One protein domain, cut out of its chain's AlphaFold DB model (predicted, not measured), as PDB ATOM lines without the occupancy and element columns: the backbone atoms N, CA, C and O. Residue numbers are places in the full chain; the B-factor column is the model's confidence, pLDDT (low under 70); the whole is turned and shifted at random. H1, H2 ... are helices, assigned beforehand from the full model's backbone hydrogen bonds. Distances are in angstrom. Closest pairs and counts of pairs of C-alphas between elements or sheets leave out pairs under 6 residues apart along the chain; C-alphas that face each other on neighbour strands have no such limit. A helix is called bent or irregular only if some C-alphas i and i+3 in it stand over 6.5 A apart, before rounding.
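AT A GLANCE: This is residues 504 to 620 and 635 to 691 of the 1096 residues of an uncharacterized protein of Carpinus fangiana (UniProt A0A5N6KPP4). Three helices, H4, H7 and H9, stand side by side in a row with H7 in the core; H2, the longest helix, packs on H4, while H6 and H8 lie along one side of the row. H5 packs on the first part of H2, H10 turns a corner after H9, and the short H1 and H3 lie far out. The printed part has 174 residues with ten named helices, H1 to H10 in chain order, and no named strand: the class is all helix. The whole is compact, with a radius of gyration of the C-alphas of 16.3 A and spans of 44 by 37 by 29 A.

IN THESE COORDINATES: H2, residues 511 to 534, is 32.2 A long, from C-alpha 511 at (212.663, 344.050, 349.042) to C-alpha 534 at (221.176, 323.714, 372.466). It has a kink of 41 degrees near residue 523; it is neither bent nor irregular, but only just: C-alphas 524 and 527 are 6.3 A apart. H1 is residues 504 to 508, H3 544 to 549, H5 570 to 579, H6 582 to 588 and H8 635 to 645. H4, residues 552 to 565, measures 20.5 A, H7, residues 595 to 608, 20.4 A, and H9, residues 660 to 678, 27.0 A. H10, residues 681 to 689, ends with C-alpha 689 at (231.803, 317.989, 344.220).

HOW THE PARTS SIT: H2, H4 and H5 form an up and down bundle, each running against the one before it. H2 touches H4, Ala 522 to Thr 552 with C-alphas 5.2 A apart, opposite ways at a shallow tilt of 33 degrees, only just short of steep. With residues 511 to 516 alone H2 touches H5, closest C-alphas Ile 511 and Phe 576, 6.0 A; with residues 519 to 530 alone it touches H6, Ala 526 and Leu 588, 6.3 A. H3 is close to H2 but not clearly touching, C-alphas 525 and 547 being 6.8 A apart. H7, the hub, touches H4, H5, H6 and H9; its closest C-alphas to H4 are Gln 597 and Val 553, 4.9 A, and to H9 Ala 599 and Leu 666, 5.9 A. Both H4 and H9 run the same way as H7, at shallow tilts of 21 and 10 degrees. H8 and H9 form a helical hairpin, with C-alphas 645 and 667 closest at 5.9 A. H9 and H10 touch only at the corner, C-alphas 678 and 684 being 4.2 A apart. H1 only just touches H4, with 3 pairs of C-alphas within 8 A, the closest Val 504 and Ser 565, 6.2 A. Every O i to N i+4 pair is within hydrogen-bond range in H1, H3, H4, H5, H6, H9 and H10, against 16 of 20 in H2, 8 of 10 in H7 and 6 of 7 in H8.

THE WHOLE: The C-alphas farthest apart, Thr 505 and Thr 537, are 48.3 A from each other. Residues 621 to 634 are not printed, and C-alphas 620 and 635 across the cut are 18.8 A apart. The link from H8 to H9 is long. Residues 536 to 538, 540 to 541, 620 and 650 to 656 have pLDDT under 70.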
ATOM      1  N   VAL A 504     205.759 343.862 339.753       79.69
ATOM      2  CA  VAL A 504     207.185 343.635 340.057       79.69
ATOM      3  C   VAL A 504     207.870 344.922 340.539       79.69
ATOM      4  O   VAL A 504     208.679 344.881 341.463       79.69
ATOM      5  N   THR A 505     207.504 346.071 339.962       83.19
ATOM      6  CA  THR A 505     208.016 347.409 340.314       83.19
ATOM      7  C   THR A 505     207.641 347.828 341.735       83.19
ATOM      8  O   THR A 505     208.491 348.333 342.473       83.19
ATOM      9  N   LEU A 506     206.394 347.569 342.143       82.31
ATOM     10  CA  LEU A 506     205.914 347.812 343.501       82.31
ATOM     11  C   LEU A 506     206.685 346.940 344.498       82.31
ATOM     12  O   LEU A 506     207.159 347.452 345.508       82.31
ATOM     13  N   THR A 507     206.886 345.657 344.185       83.88
ATOM     14  CA  THR A 507     207.628 344.749 345.074       83.88
ATOM     15  C   THR A 507     209.109 345.122 345.179       83.88
ATOM     16  O   THR A 507     209.645 345.164 346.288       83.88
ATOM     17  N   SER A 508     209.773 345.455 344.062       85.69
ATOM     18  CA  SER A 508     211.196 345.835 344.067       85.69
ATOM     19  C   SER A 508     211.494 347.024 344.980       85.69
ATOM     20  O   SER A 508     212.524 347.035 345.646       85.69
ATOM     21  N   ALA A 509     210.560 347.974 345.096       85.00
ATOM     22  CA  ALA A 509     210.729 349.166 345.923       85.00
ATOM     23  C   ALA A 509     210.870 348.874 347.433       85.00
ATOM     24  O   ALA A 509     211.324 349.747 348.170       85.00
ATOM     25  N   PHE A 510     210.501 347.673 347.908       86.38
ATOM     26  CA  PHE A 510     210.559 347.334 349.333       86.38
ATOM     27  C   PHE A 510     211.248 346.008 349.697       86.38
ATOM     28  O   PHE A 510     211.244 345.666 350.881       86.38
ATOM     29  N   ILE A 511     211.895 345.293 348.761       88.50
ATOM     30  CA  ILE A 511     212.663 344.050 349.042       88.50
ATOM     31  C   ILE A 511     213.590 344.234 350.256       88.50
ATOM     32  O   ILE A 511     213.498 343.503 351.246       88.50
ATOM     33  N   THR A 512     214.424 345.275 350.207       88.06
ATOM     34  CA  THR A 512     215.422 345.631 351.230       88.06
ATOM     35  C   THR A 512     214.829 345.912 352.611       88.06
ATOM     36  O   THR A 512     215.544 345.839 353.613       88.06
ATOM     37  N   ARG A 513     213.525 346.213 352.693       90.62
ATOM     38  CA  ARG A 513     212.816 346.517 353.940       90.62
ATOM     39  C   ARG A 513     211.959 345.356 354.441       90.62
ATOM     40  O   ARG A 513     211.995 345.072 355.639       90.62
ATOM     41  N   ILE A 514     211.217 344.679 353.562       90.81
ATOM     42  CA  ILE A 514     210.333 343.574 353.956       90.81
ATOM     43  C   ILE A 514     211.132 342.336 354.376       90.81
ATOM     44  O   ILE A 514     210.784 341.702 355.370       90.81
ATOM     45  N   VAL A 515     212.246 342.029 353.697       92.19
ATOM     46  CA  VAL A 515     213.031 340.819 353.984       92.19
ATOM     47  C   VAL A 515     213.615 340.843 355.407       92.19
ATOM     48  O   VAL A 515     213.321 339.919 356.173       92.19
ATOM     49  N   PRO A 516     214.326 341.900 355.858       91.56
ATOM     50  CA  PRO A 516     214.789 341.974 357.245       91.56
ATOM     51  C   PRO A 516     213.651 342.065 358.272       91.56
ATOM     52  O   PRO A 516     213.838 341.649 359.415       91.56
ATOM     53  N   LEU A 517     212.482 342.602 357.904       92.00
ATOM     54  CA  LEU A 517     211.322 342.727 358.795       92.00
ATOM     55  C   LEU A 517     210.669 341.359 359.072       92.00
ATOM     56  O   LEU A 517     210.428 341.017 360.234       92.00
ATOM     57  N   CYS A 518     210.482 340.538 358.033       92.31
ATOM     58  CA  CYS A 518     210.054 339.143 358.159       92.31
ATOM     59  C   CYS A 518     211.057 338.321 358.979       92.31
ATOM     60  O   CYS A 518     210.664 337.650 359.934       92.31
ATOM     61  N   LEU A 519     212.357 338.413 358.666       91.69
ATOM     62  CA  LEU A 519     213.393 337.641 359.360       91.69
ATOM     63  C   LEU A 519     213.522 338.019 360.843       91.69
ATOM     64  O   LEU A 519     213.562 337.126 361.684       91.69
ATOM     65  N   LYS A 520     213.496 339.316 361.193       90.31
ATOM     66  CA  LYS A 520     213.459 339.769 362.600       90.31
ATOM     67  C   LYS A 520     212.227 339.256 363.345       90.31
ATOM     68  O   LYS A 520     212.329 338.905 364.515       90.31
ATOM     69  N   THR A 521     211.077 339.204 362.676       91.62
ATOM     70  CA  THR A 521     209.830 338.692 363.266       91.62
ATOM     71  C   THR A 521     209.914 337.187 363.522       91.62
ATOM     72  O   THR A 521     209.518 336.719 364.588       91.62
ATOM     73  N   ALA A 522     210.486 336.433 362.581       89.56
ATOM     74  CA  ALA A 522     210.711 334.998 362.709       89.56
ATOM     75  C   ALA A 522     211.745 334.648 363.801       89.56
ATOM     76  O   ALA A 522     211.555 333.682 364.546       89.56
ATOM     77  N   ASP A 523     212.808 335.450 363.939       89.81
ATOM     78  CA  ASP A 523     213.883 335.255 364.924       89.81
ATOM     79  C   ASP A 523     213.365 335.225 366.374       89.81
ATOM     80  O   ASP A 523     213.784 334.372 367.160       89.81
ATOM     81  N   LEU A 524     212.365 336.061 366.700       87.75
ATOM     82  CA  LEU A 524     211.719 336.131 368.023       87.75
ATOM     83  C   LEU A 524     211.165 334.786 368.527       87.75
ATOM     84  O   LEU A 524     211.056 334.589 369.738       87.75
ATOM     85  N   VAL A 525     210.816 333.868 367.622       86.50
ATOM     86  CA  VAL A 525     210.315 332.523 367.953       86.50
ATOM     87  C   VAL A 525     211.377 331.463 367.646       86.50
ATOM     88  O   VAL A 525     211.695 330.627 368.499       86.50
ATOM     89  N   ALA A 526     211.967 331.514 366.449       86.88
ATOM     90  CA  ALA A 526     212.856 330.473 365.944       86.88
ATOM     91  C   ALA A 526     214.190 330.387 366.707       86.88
ATOM     92  O   ALA A 526     214.668 329.277 366.974       86.88
ATOM     93  N   LEU A 527     214.783 331.525 367.094       86.31
ATOM     94  CA  LEU A 527     216.084 331.560 367.768       86.31
ATOM     95  C   LEU A 527     216.001 331.140 369.246       86.31
ATOM     96  O   LEU A 527     216.841 330.334 369.657       86.31
ATOM     97  N   PRO A 528     215.003 331.568 370.051       84.75
ATOM     98  CA  PRO A 528     214.762 330.986 371.371       84.75
ATOM     99  C   PRO A 528     214.493 329.477 371.327       84.75
ATOM    100  O   PRO A 528     215.024 328.756 372.169       84.75
ATOM    101  N   MET A 529     213.761 328.964 370.326       81.94
ATOM    102  CA  MET A 529     213.562 327.514 370.160       81.94
ATOM    103  C   MET A 529     214.877 326.767 369.888       81.94
ATOM    104  O   MET A 529     215.162 325.770 370.552       81.94
ATOM    105  N   ALA A 530     215.717 327.264 368.974       82.44
ATOM    106  CA  ALA A 530     217.027 326.666 368.706       82.44
ATOM    107  C   ALA A 530     217.956 326.714 369.938       82.44
ATOM    108  O   ALA A 530     218.595 325.715 370.280       82.44
ATOM    109  N   LYS A 531     217.985 327.850 370.648       82.81
ATOM    110  CA  LYS A 531     218.780 328.054 371.871       82.81
ATOM    111  C   LYS A 531     218.333 327.164 373.034       82.81
ATOM    112  O   LYS A 531     219.190 326.616 373.723       82.81
ATOM    113  N   ALA A 532     217.026 326.979 373.229       78.50
ATOM    114  CA  ALA A 532     216.478 326.117 374.276       78.50
ATOM    115  C   ALA A 532     216.820 324.632 374.066       78.50
ATOM    116  O   ALA A 532     217.038 323.920 375.040       78.50
ATOM    117  N   MET A 533     216.937 324.158 372.818       72.38
ATOM    118  CA  MET A 533     217.431 322.800 372.543       72.38
ATOM    119  C   MET A 533     218.949 322.686 372.744       72.38
ATOM    120  O   MET A 533     219.418 321.710 373.324       72.38
ATOM    121  N   GLY A 534     219.716 323.695 372.312       71.50
ATOM    122  CA  GLY A 534     221.176 323.714 372.466       71.50
ATOM    123  C   GLY A 534     221.651 323.801 373.922       71.50
ATOM    124  O   GLY A 534     222.660 323.187 374.270       71.50
ATOM    125  N   ASN A 535     220.932 324.529 374.786       75.38
ATOM    126  CA  ASN A 535     221.162 324.513 376.232       75.38
ATOM    127  C   ASN A 535     219.866 324.751 377.046       75.38
ATOM    128  O   ASN A 535     219.604 325.884 377.476       75.38
ATOM    129  N   PRO A 536     219.089 323.692 377.352       67.62
ATOM    130  CA  PRO A 536     217.823 323.807 378.088       67.62
ATOM    131  C   PRO A 536     217.984 324.259 379.547       67.62
ATOM    132  O   PRO A 536     216.994 324.564 380.205       67.62
ATOM    133  N   THR A 537     219.214 324.321 380.074       64.38
ATOM    134  CA  THR A 537     219.480 324.808 381.441       64.38
ATOM    135  C   THR A 537     219.630 326.330 381.531       64.38
ATOM    136  O   THR A 537     219.560 326.881 382.627       64.38
ATOM    137  N   GLN A 538     219.837 327.016 380.399       67.50
ATOM    138  CA  GLN A 538     220.095 328.464 380.341       67.50
ATOM    139  C   GLN A 538     219.076 329.239 379.497       67.50
ATOM    140  O   GLN A 538     218.968 330.459 379.636       67.50
ATOM    141  N   HIS A 539     218.335 328.563 378.618       70.19
ATOM    142  CA  HIS A 539     217.408 329.201 377.689       70.19
ATOM    143  C   HIS A 539     216.028 328.547 377.755       70.19
ATOM    144  O   HIS A 539     215.875 327.357 377.492       70.19
ATOM    145  N   GLN A 540     215.020 329.348 378.099       68.00
ATOM    146  CA  GLN A 540     213.620 328.935 378.056       68.00
ATOM    147  C   GLN A 540     213.091 329.001 376.610       68.00
ATOM    148  O   GLN A 540     213.510 329.883 375.852       68.00
ATOM    149  N   PRO A 541     212.171 328.103 376.209       67.94
ATOM    150  CA  PRO A 541     211.454 328.231 374.941       67.94
ATOM    151  C   PRO A 541     210.580 329.503 374.933       67.94
ATOM    152  O   PRO A 541     210.223 330.006 376.003       67.94
ATOM    153  N   PRO A 542     210.197 330.027 373.752       74.06
ATOM    154  CA  PRO A 542     209.315 331.189 373.670       74.06
ATOM    155  C   PRO A 542     207.940 330.863 374.271       74.06
ATOM    156  O   PRO A 542     207.472 329.721 374.185       74.06
ATOM    157  N   SER A 543     207.298 331.863 374.881       73.12
ATOM    158  CA  SER A 543     206.016 331.681 375.569       73.12
ATOM    159  C   SER A 543     204.923 331.186 374.617       73.12
ATOM    160  O   SER A 543     204.912 331.515 373.430       73.12
ATOM    161  N   ALA A 544     203.974 330.407 375.145       71.75
ATOM    162  CA  ALA A 544     202.842 329.905 374.362       71.75
ATOM    163  C   ALA A 544     202.009 331.045 373.743       71.75
ATOM    164  O   ALA A 544     201.529 330.917 372.622       71.75
ATOM    165  N   GLU A 545     201.914 332.180 374.439       74.94
ATOM    166  CA  GLU A 545     201.298 333.408 373.932       74.94
ATOM    167  C   GLU A 545     202.065 334.011 372.741       74.94
ATOM    168  O   GLU A 545     201.459 334.363 371.733       74.94
ATOM    169  N   LEU A 546     203.402 334.076 372.792       79.56
ATOM    170  CA  LEU A 546     204.190 334.567 371.658       79.56
ATOM    171  C   LEU A 546     204.064 333.631 370.445       79.56
ATOM    172  O   LEU A 546     203.909 334.108 369.324       79.56
ATOM    173  N   LYS A 547     204.058 332.309 370.674       75.94
ATOM    174  CA  LYS A 547     203.810 331.300 369.630       75.94
ATOM    175  C   LYS A 547     202.416 331.412 368.997       75.94
ATOM    176  O   LYS A 547     202.272 331.104 367.819       75.94
ATOM    177  N   SER A 548     201.390 331.815 369.753       77.38
ATOM    178  CA  SER A 548     200.029 331.971 369.216       77.38
ATOM    179  C   SER A 548     199.830 333.289 368.459       77.38
ATOM    180  O   SER A 548     199.020 333.339 367.534       77.38
ATOM    181  N   GLN A 549     200.585 334.337 368.809       80.06
ATOM    182  CA  GLN A 549     200.552 335.645 368.139       80.06
ATOM    183  C   GLN A 549     201.477 335.716 366.907       80.06
ATOM    184  O   GLN A 549     201.143 336.383 365.928       80.06
ATOM    185  N   ILE A 550     202.618 335.014 366.923       84.75
ATOM    186  CA  ILE A 550     203.598 334.968 365.827       84.75
ATOM    187  C   ILE A 550     203.742 333.528 365.319       84.75
ATOM    188  O   ILE A 550     204.489 332.723 365.875       84.75
ATOM    189  N   ARG A 551     203.076 333.221 364.201       84.19
ATOM    190  CA  ARG A 551     203.309 331.988 363.437       84.19
ATOM    191  C   ARG A 551     204.470 332.205 362.469       84.19
ATOM    192  O   ARG A 551     204.341 332.966 361.519       84.19
ATOM    193  N   THR A 552     205.604 331.539 362.686       85.81
ATOM    194  CA  THR A 552     206.807 331.708 361.845       85.81
ATOM    195  C   THR A 552     206.577 331.351 360.372       85.81
ATOM    196  O   THR A 552     207.236 331.913 359.503       85.81
ATOM    197  N   VAL A 553     205.660 330.414 360.097       88.94
ATOM    198  CA  VAL A 553     205.362 329.900 358.748       88.94
ATOM    199  C   VAL A 553     204.849 331.017 357.840       88.94
ATOM    200  O   VAL A 553     205.436 331.235 356.785       88.94
ATOM    201  N   ASP A 554     203.858 331.784 358.305       88.56
ATOM    202  CA  ASP A 554     203.247 332.923 357.610       88.56
ATOM    203  C   ASP A 554     204.312 333.867 357.009       88.56
ATOM    204  O   ASP A 554     204.285 334.198 355.828       88.56
ATOM    205  N   TYR A 555     205.331 334.230 357.797       90.81
ATOM    206  CA  TYR A 555     206.401 335.136 357.362       90.81
ATOM    207  C   TYR A 555     207.368 334.514 356.345       90.81
ATOM    208  O   TYR A 555     207.980 335.247 355.571       90.81
ATOM    209  N   VAL A 556     207.512 333.185 356.321       91.06
ATOM    210  CA  VAL A 556     208.293 332.472 355.295       91.06
ATOM    211  C   VAL A 556     207.478 332.311 354.006       91.06
ATOM    212  O   VAL A 556     208.032 332.466 352.923       91.06
ATOM    213  N   GLU A 557     206.164 332.102 354.101       90.06
ATOM    214  CA  GLU A 557     205.246 332.130 352.951       90.06
ATOM    215  C   GLU A 557     205.156 333.531 352.323       90.06
ATOM    216  O   GLU A 557     205.092 333.661 351.099       90.06
ATOM    217  N   LEU A 558     205.225 334.597 353.130       90.38
ATOM    218  CA  LEU A 558     205.331 335.968 352.625       90.38
ATOM    219  C   LEU A 558     206.648 336.189 351.867       90.38
ATOM    220  O   LEU A 558     206.649 336.820 350.811       90.38
ATOM    221  N   LEU A 559     207.757 335.632 352.366       92.00
ATOM    222  CA  LEU A 559     209.045 335.655 351.669       92.00
ATOM    223  C   LEU A 559     209.009 334.849 350.358       92.00
ATOM    224  O   LEU A 559     209.532 335.347 349.363       92.00
ATOM    225  N   ASP A 560     208.362 333.674 350.310       89.81
ATOM    226  CA  ASP A 560     208.169 332.916 349.054       89.81
ATOM    227  C   ASP A 560     207.284 333.705 348.079       89.81
ATOM    228  O   ASP A 560     207.616 333.816 346.906       89.81
ATOM    229  N   THR A 561     206.225 334.364 348.567       88.56
ATOM    230  CA  THR A 561     205.352 335.233 347.753       88.56
ATOM    231  C   THR A 561     206.132 336.387 347.108       88.56
ATOM    232  O   THR A 561     205.967 336.645 345.911       88.56
ATOM    233  N   VAL A 562     207.013 337.050 347.873       90.25
ATOM    234  CA  VAL A 562     207.918 338.098 347.370       90.25
ATOM    235  C   VAL A 562     208.906 337.516 346.355       90.25
ATOM    236  O   VAL A 562     208.943 337.996 345.222       90.25
ATOM    237  N   ALA A 563     209.644 336.456 346.703       90.00
ATOM    238  CA  ALA A 563     210.632 335.828 345.820       90.00
ATOM    239  C   ALA A 563     210.018 335.331 344.497       90.00
ATOM    240  O   ALA A 563     210.595 335.513 343.425       90.00
ATOM    241  N   VAL A 564     208.809 334.769 344.556       86.56
ATOM    242  CA  VAL A 564     208.024 334.342 343.392       86.56
ATOM    243  C   VAL A 564     207.602 335.530 342.525       86.56
ATOM    244  O   VAL A 564     207.683 335.435 341.302       86.56
ATOM    245  N   SER A 565     207.188 336.662 343.108       83.00
ATOM    246  CA  SER A 565     206.797 337.843 342.317       83.00
ATOM    247  C   SER A 565     207.958 338.458 341.520       83.00
ATOM    248  O   SER A 565     207.737 338.997 340.440       83.00
ATOM    249  N   ILE A 566     209.195 338.323 342.011       87.19
ATOM    250  CA  ILE A 566     210.405 338.869 341.376       87.19
ATOM    251  C   ILE A 566     211.206 337.826 340.578       87.19
ATOM    252  O   ILE A 566     212.226 338.178 339.987       87.19
ATOM    253  N   CYS A 567     210.760 336.563 340.513       83.56
ATOM    254  CA  CYS A 567     211.561 335.446 339.985       83.56
ATOM    255  C   CYS A 567     211.954 335.555 338.499       83.56
ATOM    256  O   CYS A 567     212.840 334.837 338.040       83.56
ATOM    257  N   ALA A 568     211.333 336.470 337.749       81.00
ATOM    258  CA  ALA A 568     211.707 336.790 336.374       81.00
ATOM    259  C   ALA A 568     213.014 337.610 336.260       81.00
ATOM    260  O   ALA A 568     213.593 337.667 335.175       81.00
ATOM    261  N   SER A 569     213.489 338.237 337.347       84.38
ATOM    262  CA  SER A 569     214.734 339.017 337.375       84.38
ATOM    263  C   SER A 569     215.762 338.410 338.330       84.38
ATOM    264  O   SER A 569     215.602 338.434 339.551       84.38
ATOM    265  N   ASN A 570     216.876 337.932 337.767       85.00
ATOM    266  CA  ASN A 570     218.025 337.451 338.542       85.00
ATOM    267  C   ASN A 570     218.676 338.562 339.390       85.00
ATOM    268  O   ASN A 570     219.292 338.264 340.410       85.00
ATOM    269  N   GLU A 571     218.535 339.829 338.991       87.12
ATOM    270  CA  GLU A 571     219.073 340.988 339.716       87.12
ATOM    271  C   GLU A 571     218.269 341.246 341.001       87.12
ATOM    272  O   GLU A 571     218.847 341.344 342.083       87.12
ATOM    273  N   LEU A 572     216.934 341.234 340.909       87.62
ATOM    274  CA  LEU A 572     216.052 341.379 342.073       87.62
ATOM    275  C   LEU A 572     216.109 340.148 342.990       87.62
ATOM    276  O   LEU A 572     216.118 340.294 344.211       87.62
ATOM    277  N   LEU A 573     216.215 338.933 342.431       88.69
ATOM    278  CA  LEU A 573     216.501 337.732 343.225       88.69
ATOM    279  C   LEU A 573     217.861 337.833 343.935       88.69
ATOM    280  O   LEU A 573     217.962 337.446 345.095       88.69
ATOM    281  N   SER A 574     218.896 338.371 343.285       88.31
ATOM    282  CA  SER A 574     220.206 338.609 343.909       88.31
ATOM    283  C   SER A 574     220.105 339.555 345.110       88.31
ATOM    284  O   SER A 574     220.659 339.249 346.164       88.31
ATOM    285  N   GLU A 575     219.386 340.671 344.975       89.31
ATOM    286  CA  GLU A 575     219.148 341.638 346.060       89.31
ATOM    287  C   GLU A 575     218.312 341.035 347.205       89.31
ATOM    288  O   GLU A 575     218.632 341.194 348.384       89.31
ATOM    289  N   PHE A 576     217.280 340.258 346.874       92.31
ATOM    290  CA  PHE A 576     216.487 339.517 347.853       92.31
ATOM    291  C   PHE A 576     217.344 338.504 348.635       92.31
ATOM    292  O   PHE A 576     217.275 338.446 349.864       92.31
ATOM    293  N   TRP A 577     218.198 337.739 347.948       91.69
ATOM    294  CA  TRP A 577     219.062 336.730 348.568       91.69
ATOM    295  C   TRP A 577     220.321 337.300 349.243       91.69
ATOM    296  O   TRP A 577     220.931 336.581 350.035       91.69
ATOM    297  N   SER A 578     220.694 338.566 349.020       89.88
ATOM    298  CA  SER A 578     221.696 339.271 349.841       89.88
ATOM    299  C   SER A 578     221.091 339.916 351.098       89.88
ATOM    300  O   SER A 578     221.772 340.028 352.117       89.88
ATOM    301  N   ALA A 579     219.797 340.260 351.080       89.69
ATOM    302  CA  ALA A 579     219.064 340.716 352.263       89.69
ATOM    303  C   ALA A 579     218.761 339.588 353.279       89.69
ATOM    304  O   ALA A 579     218.475 339.871 354.448       89.69
ATOM    305  N   ILE A 580     218.835 338.313 352.871       90.81
ATOM    306  CA  ILE A 580     218.660 337.155 353.762       90.81
ATOM    307  C   ILE A 580     219.961 336.833 354.508       90.81
ATOM    308  O   ILE A 580     220.990 336.532 353.912       90.81
ATOM    309  N   GLN A 581     219.903 336.805 355.842       88.75
ATOM    310  CA  GLN A 581     221.048 336.429 356.674       88.75
ATOM    311  C   GLN A 581     221.203 334.904 356.783       88.75
ATOM    312  O   GLN A 581     220.282 334.194 357.194       88.75
ATOM    313  N   PHE A 582     222.405 334.412 356.468       89.69
ATOM    314  CA  PHE A 582     222.753 332.987 356.455       89.69
ATOM    315  C   PHE A 582     222.471 332.270 357.789       89.69
ATOM    316  O   PHE A 582     221.864 331.196 357.798       89.69
ATOM    317  N   ASP A 583     222.841 332.884 358.917       88.69
ATOM    318  CA  ASP A 583     222.650 332.298 360.249       88.69
ATOM    319  C   ASP A 583     221.165 332.100 360.592       88.69
ATOM    320  O   ASP A 583     220.782 331.057 361.126       88.69
ATOM    321  N   ILE A 584     220.309 333.065 360.223       87.44
ATOM    322  CA  ILE A 584     218.857 332.969 360.429       87.44
ATOM    323  C   ILE A 584     218.283 331.839 359.566       87.44
ATOM    324  O   ILE A 584     217.473 331.055 360.058       87.44
ATOM    325  N   LEU A 585     218.738 331.680 358.318       91.06
ATOM    326  CA  LEU A 585     218.300 330.568 357.471       91.06
ATOM    327  C   LEU A 585     218.662 329.208 358.092       91.06
ATOM    328  O   LEU A 585     217.797 328.333 358.171       91.06
ATOM    329  N   LEU A 586     219.889 329.038 358.607       90.75
ATOM    330  CA  LEU A 586     220.290 327.812 359.314       90.75
ATOM    331  C   LEU A 586     219.450 327.551 360.576       90.75
ATOM    332  O   LEU A 586     219.099 326.399 360.848       90.75
ATOM    333  N   VAL A 587     219.078 328.599 361.323       90.00
ATOM    334  CA  VAL A 587     218.146 328.500 362.458       90.00
ATOM    335  C   VAL A 587     216.754 328.066 361.987       90.00
ATOM    336  O   VAL A 587     216.189 327.145 362.582       90.00
ATOM    337  N   LEU A 588     216.226 328.641 360.903       88.56
ATOM    338  CA  LEU A 588     214.891 328.341 360.364       88.56
ATOM    339  C   LEU A 588     214.764 326.933 359.757       88.56
ATOM    340  O   LEU A 588     213.663 326.381 359.786       88.56
ATOM    341  N   ILE A 589     215.866 326.319 359.300       90.00
ATOM    342  CA  ILE A 589     215.917 324.898 358.890       90.00
ATOM    343  C   ILE A 589     216.481 323.957 359.969       90.00
ATOM    344  O   ILE A 589     216.742 322.782 359.688       90.00
ATOM    345  N   SER A 590     216.709 324.426 361.200       87.00
ATOM    346  CA  SER A 590     217.261 323.597 362.283       87.00
ATOM    347  C   SER A 590     216.268 322.538 362.792       87.00
ATOM    348  O   SER A 590     215.059 322.608 362.561       87.00
ATOM    349  N   LYS A 591     216.784 321.518 363.490       83.06
ATOM    350  CA  LYS A 591     216.026 320.327 363.912       83.06
ATOM    351  C   LYS A 591     214.742 320.640 364.694       83.06
ATOM    352  O   LYS A 591     213.734 319.980 364.464       83.06
ATOM    353  N   VAL A 592     214.773 321.666 365.549       81.25
ATOM    354  CA  VAL A 592     213.695 322.055 366.488       81.25
ATOM    355  C   VAL A 592     212.486 322.701 365.804       81.25
ATOM    356  O   VAL A 592     211.416 322.779 366.396       81.25
ATOM    357  N   GLN A 593     212.658 323.226 364.590       85.19
ATOM    358  CA  GLN A 593     211.636 324.056 363.953       85.19
ATOM    359  C   GLN A 593     210.417 323.222 363.512       85.19
ATOM    360  O   GLN A 593     210.608 322.063 363.127       85.19
ATOM    361  N   PRO A 594     209.192 323.779 363.506       85.50
ATOM    362  CA  PRO A 594     208.001 323.057 363.064       85.50
ATOM    363  C   PRO A 594     208.125 322.514 361.634       85.50
ATOM    364  O   PRO A 594     208.811 323.091 360.785       85.50
ATOM    365  N   LEU A 595     207.446 321.401 361.351       87.50
ATOM    366  CA  LEU A 595     207.542 320.713 360.058       87.50
ATOM    367  C   LEU A 595     207.095 321.600 358.880       87.50
ATOM    368  O   LEU A 595     207.820 321.709 357.890       87.50
ATOM    369  N   ALA A 596     205.985 322.327 359.039       86.19
ATOM    370  CA  ALA A 596     205.495 323.295 358.054       86.19
ATOM    371  C   ALA A 596     206.496 324.439 357.781       86.19
ATOM    372  O   ALA A 596     206.688 324.832 356.636       86.19
ATOM    373  N   GLN A 597     207.209 324.925 358.805       88.88
ATOM    374  CA  GLN A 597     208.224 325.977 358.645       88.88
ATOM    375  C   GLN A 597     209.421 325.490 357.815       88.88
ATOM    376  O   GLN A 597     209.935 326.224 356.971       88.88
ATOM    377  N   LYS A 598     209.850 324.236 358.023       89.31
ATOM    378  CA  LYS A 598     210.894 323.603 357.202       89.31
ATOM    379  C   LYS A 598     210.424 323.447 355.755       89.31
ATOM    380  O   LYS A 598     211.186 323.776 354.852       89.31
ATOM    381  N   ALA A 599     209.183 323.006 355.535       89.44
ATOM    382  CA  ALA A 599     208.604 322.872 354.199       89.44
ATOM    383  C   ALA A 599     208.522 324.225 353.466       89.44
ATOM    384  O   ALA A 599     209.011 324.329 352.345       89.44
ATOM    385  N   ALA A 600     208.022 325.278 354.121       89.50
ATOM    386  CA  ALA A 600     207.976 326.631 353.562       89.50
ATOM    387  C   ALA A 600     209.379 327.181 353.231       89.50
ATOM    388  O   ALA A 600     209.572 327.790 352.182       89.50
ATOM    389  N   MET A 601     210.390 326.917 354.072       91.56
ATOM    390  CA  MET A 601     211.770 327.360 353.821       91.56
ATOM    391  C   MET A 601     212.469 326.562 352.705       91.56
ATOM    392  O   MET A 601     213.224 327.140 351.925       91.56
ATOM    393  N   LEU A 602     212.197 325.257 352.568       90.88
ATOM    394  CA  LEU A 602     212.588 324.495 351.371       90.88
ATOM    395  C   LEU A 602     211.871 325.028 350.122       90.88
ATOM    396  O   LEU A 602     212.482 325.127 349.060       90.88
ATOM    397  N   GLY A 603     210.606 325.427 350.277       89.12
ATOM    398  CA  GLY A 603     209.824 326.134 349.274       89.12
ATOM    399  C   GLY A 603     210.558 327.374 348.772       89.12
ATOM    400  O   GLY A 603     210.915 327.430 347.591       89.12
ATOM    401  N   LEU A 604     210.878 328.294 349.682       91.31
ATOM    402  CA  LEU A 604     211.627 329.517 349.404       91.31
ATOM    403  C   LEU A 604     212.986 329.231 348.748       91.31
ATOM    404  O   LEU A 604     213.321 329.849 347.738       91.31
ATOM    405  N   LEU A 605     213.746 328.249 349.249       92.19
ATOM    406  CA  LEU A 605     215.064 327.882 348.712       92.19
ATOM    407  C   LEU A 605     215.057 327.475 347.227       92.19
ATOM    408  O   LEU A 605     216.087 327.645 346.574       92.19
ATOM    409  N   THR A 606     213.933 327.019 346.655       89.50
ATOM    410  CA  THR A 606     213.843 326.771 345.196       89.50
ATOM    411  C   THR A 606     214.027 328.043 344.356       89.50
ATOM    412  O   THR A 606     214.545 327.972 343.247       89.50
ATOM    413  N   THR A 607     213.702 329.222 344.904       89.50
ATOM    414  CA  THR A 607     213.945 330.529 344.257       89.50
ATOM    415  C   THR A 607     215.388 331.028 344.413       89.50
ATOM    416  O   THR A 607     215.755 332.039 343.821       89.50
ATOM    417  N   SER A 608     216.227 330.332 345.192       90.19
ATOM    418  CA  SER A 608     217.647 330.678 345.380       90.19
ATOM    419  C   SER A 608     218.576 330.082 344.320       90.19
ATOM    420  O   SER A 608     219.787 330.260 344.406       90.19
ATOM    421  N   ILE A 609     218.044 329.340 343.343       87.56
ATOM    422  CA  ILE A 609     218.825 328.631 342.322       87.56
ATOM    423  C   ILE A 609     219.162 329.603 341.174       87.56
ATOM    424  O   ILE A 609     218.582 329.560 340.092       87.56
ATOM    425  N   ILE A 610     220.103 330.514 341.430       82.06
ATOM    426  CA  ILE A 610     220.587 331.516 340.467       82.06
ATOM    427  C   ILE A 610     221.819 330.932 339.733       82.06
ATOM    428  O   ILE A 610     222.607 330.232 340.375       82.06
ATOM    429  N   PRO A 611     222.060 331.211 338.429       77.06
ATOM    430  CA  PRO A 611     223.132 330.570 337.643       77.06
ATOM    431  C   PRO A 611     224.566 330.649 338.199       77.06
ATOM    432  O   PRO A 611     225.422 329.876 337.777       77.06
ATOM    433  N   GLU A 612     224.832 331.563 339.134       77.31
ATOM    434  CA  GLU A 612     226.146 331.785 339.757       77.31
ATOM    435  C   GLU A 612     226.156 331.534 341.277       77.31
ATOM    436  O   GLU A 612     227.214 331.573 341.908       77.31
ATOM    437  N   SER A 613     224.992 331.299 341.896       84.31
ATOM    438  CA  SER A 613     224.862 331.218 343.354       84.31
ATOM    439  C   SER A 613     223.610 330.463 343.797       84.31
ATOM    440  O   SER A 613     222.505 330.866 343.448       84.31
ATOM    441  N   PHE A 614     223.776 329.463 344.663       88.12
ATOM    442  CA  PHE A 614     222.697 328.897 345.484       88.12
ATOM    443  C   PHE A 614     222.666 329.518 346.887       88.12
ATOM    444  O   PHE A 614     223.731 329.803 347.450       88.12
ATOM    445  N   GLY A 615     221.470 329.650 347.468       87.81
ATOM    446  CA  GLY A 615     221.255 330.153 348.827       87.81
ATOM    447  C   GLY A 615     221.577 331.647 349.014       87.81
ATOM    448  O   GLY A 615     221.767 332.372 348.036       87.81
ATOM    449  N   PRO A 616     221.640 332.121 350.274       88.31
ATOM    450  CA  PRO A 616     221.977 333.506 350.586       88.31
ATOM    451  C   PRO A 616     223.349 333.929 350.056       88.31
ATOM    452  O   PRO A 616     224.302 333.140 350.046       88.31
ATOM    453  N   ARG A 617     223.457 335.196 349.656       84.88
ATOM    454  CA  ARG A 617     224.719 335.799 349.216       84.88
ATOM    455  C   ARG A 617     225.519 336.295 350.421       84.88
ATOM    456  O   ARG A 617     224.969 336.866 351.361       84.88
ATOM    457  N   ALA A 618     226.827 336.062 350.409       78.69
ATOM    458  CA  ALA A 618     227.746 336.672 351.352       78.69
ATOM    459  C   ALA A 618     227.730 338.200 351.155       78.69
ATOM    460  O   ALA A 618     227.706 338.652 350.010       78.69
ATOM    461  N   PRO A 619     227.729 339.000 352.236       73.38
ATOM    462  CA  PRO A 619     227.763 340.452 352.113       73.38
ATOM    463  C   PRO A 619     229.074 340.898 351.455       73.38
ATOM    464  O   PRO A 619     230.130 340.334 351.750       73.38
ATOM    465  N   GLU A 620     228.995 341.925 350.605       63.84
ATOM    466  CA  GLU A 620     230.131 342.527 349.893       63.84
ATOM    467  C   GLU A 620     231.124 343.138 350.896       63.84
ATOM    468  O   GLU A 620     230.999 344.279 351.347       63.84
ATOM    469  N   SER A 635     228.475 325.092 350.886       90.06
ATOM    470  CA  SER A 635     228.839 323.801 351.476       90.06
ATOM    471  C   SER A 635     228.159 323.591 352.832       90.06
ATOM    472  O   SER A 635     227.557 322.544 353.032       90.06
ATOM    473  N   ASP A 636     228.192 324.575 353.736       90.75
ATOM    474  CA  ASP A 636     227.584 324.500 355.074       90.75
ATOM    475  C   ASP A 636     226.046 324.299 354.975       90.75
ATOM    476  O   ASP A 636     225.466 323.483 355.702       90.75
ATOM    477  N   LEU A 637     225.382 324.966 354.018       92.00
ATOM    478  CA  LEU A 637     223.957 324.784 353.704       92.00
ATOM    479  C   LEU A 637     223.659 323.390 353.136       92.00
ATOM    480  O   LEU A 637     222.721 322.735 353.591       92.00
ATOM    481  N   LEU A 638     224.451 322.904 352.176       92.62
ATOM    482  CA  LEU A 638     224.278 321.564 351.606       92.62
ATOM    483  C   LEU A 638     224.583 320.454 352.616       92.62
ATOM    484  O   LEU A 638     223.909 319.420 352.601       92.62
ATOM    485  N   ASP A 639     225.523 320.662 353.538       91.88
ATOM    486  CA  ASP A 639     225.765 319.759 354.663       91.88
ATOM    487  C   ASP A 639     224.510 319.693 355.559       91.88
ATOM    488  O   ASP A 639     224.012 318.597 355.832       91.88
ATOM    489  N   ARG A 640     223.901 320.838 355.918       91.12
ATOM    490  CA  ARG A 640     222.651 320.872 356.705       91.12
ATOM    491  C   ARG A 640     221.458 320.245 355.971       91.12
ATOM    492  O   ARG A 640     220.739 319.446 356.574       91.12
ATOM    493  N   LEU A 641     221.252 320.574 354.695       91.88
ATOM    494  CA  LEU A 641     220.164 320.034 353.871       91.88
ATOM    495  C   LEU A 641     220.297 318.514 353.700       91.88
ATOM    496  O   LEU A 641     219.344 317.776 353.930       91.88
ATOM    497  N   THR A 642     221.490 318.002 353.389       91.75
ATOM    498  CA  THR A 642     221.691 316.549 353.232       91.75
ATOM    499  C   THR A 642     221.661 315.776 354.553       91.75
ATOM    500  O   THR A 642     221.361 314.583 354.539       91.75
ATOM    501  N   VAL A 643     221.908 316.419 355.703       91.06
ATOM    502  CA  VAL A 643     221.576 315.832 357.015       91.06
ATOM    503  C   VAL A 643     220.062 315.666 357.173       91.06
ATOM    504  O   VAL A 643     219.643 314.638 357.694       91.06
ATOM    505  N   MET A 644     219.241 316.607 356.692       89.12
ATOM    506  CA  MET A 644     217.778 316.576 356.854       89.12
ATOM    507  C   MET A 644     217.118 315.346 356.195       89.12
ATOM    508  O   MET A 644     216.214 314.763 356.793       89.12
ATOM    509  N   LEU A 645     217.627 314.865 355.046       86.81
ATOM    510  CA  LEU A 645     217.212 313.577 354.445       86.81
ATOM    511  C   LEU A 645     217.312 312.407 355.442       86.81
ATOM    512  O   LEU A 645     216.459 311.522 355.476       86.81
ATOM    513  N   LEU A 646     218.373 312.411 356.253       85.19
ATOM    514  CA  LEU A 646     218.739 311.348 357.187       85.19
ATOM    515  C   LEU A 646     218.414 311.697 358.647       85.19
ATOM    516  O   LEU A 646     218.840 310.972 359.550       85.19
ATOM    517  N   GLU A 647     217.690 312.781 358.906       83.75
ATOM    518  CA  GLU A 647     217.321 313.214 360.251       83.75
ATOM    519  C   GLU A 647     216.024 312.522 360.698       83.75
ATOM    520  O   GLU A 647     215.112 312.290 359.895       83.75
ATOM    521  N   LYS A 648     215.932 312.176 361.990       76.00
ATOM    522  CA  LYS A 648     214.633 311.897 362.612       76.00
ATOM    523  C   LYS A 648     214.039 313.247 362.993       76.00
ATOM    524  O   LYS A 648     214.620 313.951 363.820       76.00
ATOM    525  N   VAL A 649     212.923 313.606 362.363       76.31
ATOM    526  CA  VAL A 649     212.172 314.810 362.719       76.31
ATOM    527  C   VAL A 649     211.665 314.632 364.148       76.31
ATOM    528  O   VAL A 649     211.013 313.637 364.459       76.31
ATOM    529  N   GLU A 650     212.015 315.568 365.025       68.31
ATOM    530  CA  GLU A 650     211.500 315.614 366.391       68.31
ATOM    531  C   GLU A 650     210.282 316.528 366.443       68.31
ATOM    532  O   GLU A 650     210.295 317.632 365.898       68.31
ATOM    533  N   THR A 651     209.237 316.041 367.097       64.38
ATOM    534  CA  THR A 651     207.992 316.756 367.359       64.38
ATOM    535  C   THR A 651     208.208 317.704 368.539       64.38
ATOM    536  O   THR A 651     208.581 317.235 369.621       64.38
ATOM    537  N   PRO A 652     208.007 319.024 368.384       65.50
ATOM    538  CA  PRO A 652     208.024 319.948 369.509       65.50
ATOM    539  C   PRO A 652     206.995 319.518 370.558       65.50
ATOM    540  O   PRO A 652     205.876 319.163 370.209       65.50
ATOM    541  N   ALA A 653     207.315 319.622 371.850       57.00
ATOM    542  CA  ALA A 653     206.416 319.222 372.948       57.00
ATOM    543  C   ALA A 653     205.128 320.079 373.089       57.00
ATOM    544  O   ALA A 653     204.445 320.015 374.106       57.00
ATOM    545  N   THR A 654     204.824 320.916 372.092       56.22
ATOM    546  CA  THR A 654     203.605 321.730 371.961       56.22
ATOM    547  C   THR A 654     202.768 321.357 370.732       56.22
ATOM    548  O   THR A 654     201.791 322.039 370.450       56.22
ATOM    549  N   GLU A 655     203.165 320.333 369.976       65.31
ATOM    550  CA  GLU A 655     202.532 319.880 368.731       65.31
ATOM    551  C   GLU A 655     202.221 318.370 368.817       65.31
ATOM    552  O   GLU A 655     202.884 317.658 369.579       65.31
ATOM    553  N   PRO A 656     201.218 317.865 368.071       69.19
ATOM    554  CA  PRO A 656     200.947 316.432 367.984       69.19
ATOM    555  C   PRO A 656     202.115 315.671 367.333       69.19
ATOM    556  O   PRO A 656     203.031 316.258 366.752       69.19
ATOM    557  N   ALA A 657     202.078 314.340 367.413       74.19
ATOM    558  CA  ALA A 657     203.037 313.513 366.696       74.19
ATOM    559  C   ALA A 657     202.848 313.685 365.177       74.19
ATOM    560  O   ALA A 657     201.761 313.419 364.674       74.19
ATOM    561  N   TYR A 658     203.889 314.125 364.460       81.12
ATOM    562  CA  TYR A 658     203.843 314.275 363.001       81.12
ATOM    563  C   TYR A 658     203.553 312.934 362.333       81.12
ATOM    564  O   TYR A 658     204.150 311.915 362.707       81.12
ATOM    565  N   GLU A 659     202.709 312.941 361.304       79.50
ATOM    566  CA  GLU A 659     202.464 311.726 360.552       79.50
ATOM    567  C   GLU A 659     203.674 311.369 359.690       79.50
ATOM    568  O   GLU A 659     204.483 312.203 359.265       79.50
ATOM    569  N   ALA A 660     203.809 310.078 359.410       76.94
ATOM    570  CA  ALA A 660     204.888 309.606 358.561       76.94
ATOM    571  C   ALA A 660     204.742 310.099 357.106       76.94
ATOM    572  O   ALA A 660     205.756 310.258 356.422       76.94
ATOM    573  N   ALA A 661     203.516 310.405 356.662       79.25
ATOM    574  CA  ALA A 661     203.243 311.052 355.381       79.25
ATOM    575  C   ALA A 661     203.875 312.456 355.301       79.25
ATOM    576  O   ALA A 661     204.612 312.734 354.355       79.25
ATOM    577  N   ASP A 662     203.699 313.302 356.323       83.19
ATOM    578  CA  ASP A 662     204.255 314.666 356.357       83.19
ATOM    579  C   ASP A 662     205.790 314.667 356.263       83.19
ATOM    580  O   ASP A 662     206.407 315.458 355.543       83.19
ATOM    581  N   VAL A 663     206.431 313.744 356.987       84.88
ATOM    582  CA  VAL A 663     207.895 313.613 357.004       84.88
ATOM    583  C   VAL A 663     208.428 313.077 355.672       84.88
ATOM    584  O   VAL A 663     209.520 313.468 355.248       84.88
ATOM    585  N   LEU A 664     207.669 312.223 354.979       83.69
ATOM    586  CA  LEU A 664     207.982 311.809 353.609       83.69
ATOM    587  C   LEU A 664     207.763 312.955 352.609       83.69
ATOM    588  O   LEU A 664     208.623 313.156 351.756       83.69
ATOM    589  N   SER A 665     206.714 313.765 352.767       88.38
ATOM    590  CA  SER A 665     206.448 314.958 351.949       88.38
ATOM    591  C   SER A 665     207.569 316.005 352.059       88.38
ATOM    592  O   SER A 665     208.067 316.502 351.043       88.38
ATOM    593  N   LEU A 666     208.090 316.259 353.269       89.12
ATOM    594  CA  LEU A 666     209.285 317.096 353.461       89.12
ATOM    595  C   LEU A 666     210.510 316.520 352.727       89.12
ATOM    596  O   LEU A 666     211.249 317.255 352.070       89.12
ATOM    597  N   ARG A 667     210.741 315.205 352.831       90.00
ATOM    598  CA  ARG A 667     211.875 314.530 352.176       90.00
ATOM    599  C   ARG A 667     211.742 314.538 350.650       90.00
ATOM    600  O   ARG A 667     212.744 314.746 349.974       90.00
ATOM    601  N   ALA A 668     210.531 314.394 350.112       88.62
ATOM    602  CA  ALA A 668     210.241 314.540 348.687       88.62
ATOM    603  C   ALA A 668     210.486 315.982 348.206       88.62
ATOM    604  O   ALA A 668     211.194 316.183 347.223       88.62
ATOM    605  N   SER A 669     210.017 316.984 348.957       88.25
ATOM    606  CA  SER A 669     210.267 318.412 348.683       88.25
ATOM    607  C   SER A 669     211.767 318.747 348.655       88.25
ATOM    608  O   SER A 669     212.233 319.535 347.833       88.25
ATOM    609  N   LEU A 670     212.547 318.114 349.533       92.31
ATOM    610  CA  LEU A 670     214.003 318.241 349.591       92.31
ATOM    611  C   LEU A 670     214.713 317.538 348.419       92.31
ATOM    612  O   LEU A 670     215.706 318.054 347.907       92.31
ATOM    613  N   LEU A 671     214.208 316.388 347.961       91.94
ATOM    614  CA  LEU A 671     214.694 315.740 346.738       91.94
ATOM    615  C   LEU A 671     214.354 316.561 345.487       91.94
ATOM    616  O   LEU A 671     215.190 316.645 344.590       91.94
ATOM    617  N   ASP A 672     213.191 317.217 345.443       89.31
ATOM    618  CA  ASP A 672     212.841 318.130 344.353       89.31
ATOM    619  C   ASP A 672     213.758 319.362 344.317       89.31
ATOM    620  O   ASP A 672     214.245 319.723 343.249       89.31
ATOM    621  N   LEU A 673     214.106 319.940 345.473       90.94
ATOM    622  CA  LEU A 673     215.110 321.008 345.552       90.94
ATOM    623  C   LEU A 673     216.456 320.567 344.941       90.94
ATOM    624  O   LEU A 673     217.030 321.290 344.125       90.94
ATOM    625  N   PHE A 674     216.938 319.361 345.266       92.44
ATOM    626  CA  PHE A 674     218.158 318.820 344.654       92.44
ATOM    627  C   PHE A 674     217.991 318.522 343.153       92.44
ATOM    628  O   PHE A 674     218.914 318.783 342.382       92.44
ATOM    629  N   ARG A 675     216.819 318.044 342.711       91.12
ATOM    630  CA  ARG A 675     216.490 317.859 341.287       91.12
ATOM    631  C   ARG A 675     216.568 319.186 340.532       91.12
ATOM    632  O   ARG A 675     217.229 319.243 339.501       91.12
ATOM    633  N   GLN A 676     215.954 320.250 341.055       86.75
ATOM    634  CA  GLN A 676     216.002 321.589 340.462       86.75
ATOM    635  C   GLN A 676     217.439 322.131 340.397       86.75
ATOM    636  O   GLN A 676     217.844 322.655 339.364       86.75
ATOM    637  N   MET A 677     218.254 321.925 341.440       89.12
ATOM    638  CA  MET A 677     219.681 322.278 341.403       89.12
ATOM    639  C   MET A 677     220.439 321.531 340.291       89.12
ATOM    640  O   MET A 677     221.228 322.156 339.579       89.12
ATOM    641  N   CYS A 678     220.187 320.231 340.100       90.25
ATOM    642  CA  CYS A 678     220.802 319.425 339.037       90.25
ATOM    643  C   CYS A 678     220.428 319.868 337.611       90.25
ATOM    644  O   CYS A 678     221.175 319.568 336.684       90.25
ATOM    645  N   LEU A 679     219.323 320.601 337.418       87.12
ATOM    646  CA  LEU A 679     218.966 321.200 336.123       87.12
ATOM    647  C   LEU A 679     219.824 322.431 335.773       87.12
ATOM    648  O   LEU A 679     219.729 322.945 334.660       87.12
ATOM    649  N   THR A 680     220.674 322.901 336.693       86.38
ATOM    650  CA  THR A 680     221.626 323.993 336.447       86.38
ATOM    651  C   THR A 680     223.065 323.482 336.414       86.38
ATOM    652  O   THR A 680     223.483 322.687 337.256       86.38
ATOM    653  N   GLU A 681     223.866 323.989 335.474       85.69
ATOM    654  CA  GLU A 681     225.286 323.627 335.333       85.69
ATOM    655  C   GLU A 681     226.091 323.949 336.611       85.69
ATOM    656  O   GLU A 681     227.038 323.254 336.976       85.69
ATOM    657  N   TRP A 682     225.711 325.014 337.320       85.56
ATOM    658  CA  TRP A 682     226.285 325.404 338.607       85.56
ATOM    659  C   TRP A 682     225.889 324.430 339.729       85.56
ATOM    660  O   TRP A 682     226.760 323.871 340.400       85.56
ATOM    661  N   GLY A 683     224.587 324.163 339.894       86.12
ATOM    662  CA  GLY A 683     224.063 323.319 340.971       86.12
ATOM    663  C   GLY A 683     224.503 321.865 340.839       86.12
ATOM    664  O   GLY A 683     224.979 321.285 341.815       86.12
ATOM    665  N   GLY A 684     224.460 321.308 339.625       87.44
ATOM    666  CA  GLY A 684     224.972 319.968 339.337       87.44
ATOM    667  C   GLY A 684     226.457 319.809 339.690       87.44
ATOM    668  O   GLY A 684     226.824 318.851 340.373       87.44
ATOM    669  N   ARG A 685     227.313 320.778 339.321       88.94
ATOM    670  CA  ARG A 685     228.751 320.759 339.671       88.94
ATOM    671  C   ARG A 685     228.992 320.775 341.178       88.94
ATOM    672  O   ARG A 685     229.869 320.056 341.660       88.94
ATOM    673  N   ILE A 686     228.234 321.567 341.931       89.00
ATOM    674  CA  ILE A 686     228.417 321.674 343.383       89.00
ATOM    675  C   ILE A 686     227.835 320.470 344.133       89.00
ATOM    676  O   ILE A 686     228.487 319.964 345.042       89.00
ATOM    677  N   LEU A 687     226.703 319.904 343.702       90.44
ATOM    678  CA  LEU A 687     226.203 318.638 344.254       90.44
ATOM    679  C   LEU A 687     227.151 317.458 343.966       90.44
ATOM    680  O   LEU A 687     227.366 316.624 344.846       90.44
ATOM    681  N   ALA A 688     227.778 317.417 342.785       89.44
ATOM    682  CA  ALA A 688     228.759 316.391 342.422       89.44
ATOM    683  C   ALA A 688     230.097 316.519 343.179       89.44
ATOM    684  O   ALA A 688     230.718 315.509 343.508       89.44
ATOM    685  N   THR A 689     230.548 317.743 343.478       88.62
ATOM    686  CA  THR A 689     231.803 317.989 344.220       88.62
ATOM    687  C   THR A 689     231.629 317.989 345.744       88.62
ATOM    688  O   THR A 689     232.615 317.863 346.476       88.62
ATOM    689  N   HIS A 690     230.398 318.084 346.260       91.19
ATOM    690  CA  HIS A 690     230.131 318.116 347.695       91.19
ATOM    691  C   HIS A 690     230.437 316.771 348.379       91.19
ATOM    692  O   HIS A 690     229.742 315.771 348.180       91.19
ATOM    693  N   ARG A 691     231.443 316.780 349.273       91.19
ATOM    694  CA  ARG A 691     232.102 315.612 349.906       91.19
ATOM    695  C   ARG A 691     231.173 314.522 350.463       91.19
ATOM    696  O   ARG A 691     231.605 313.387 350.643       91.19
TER     697      ARG A 691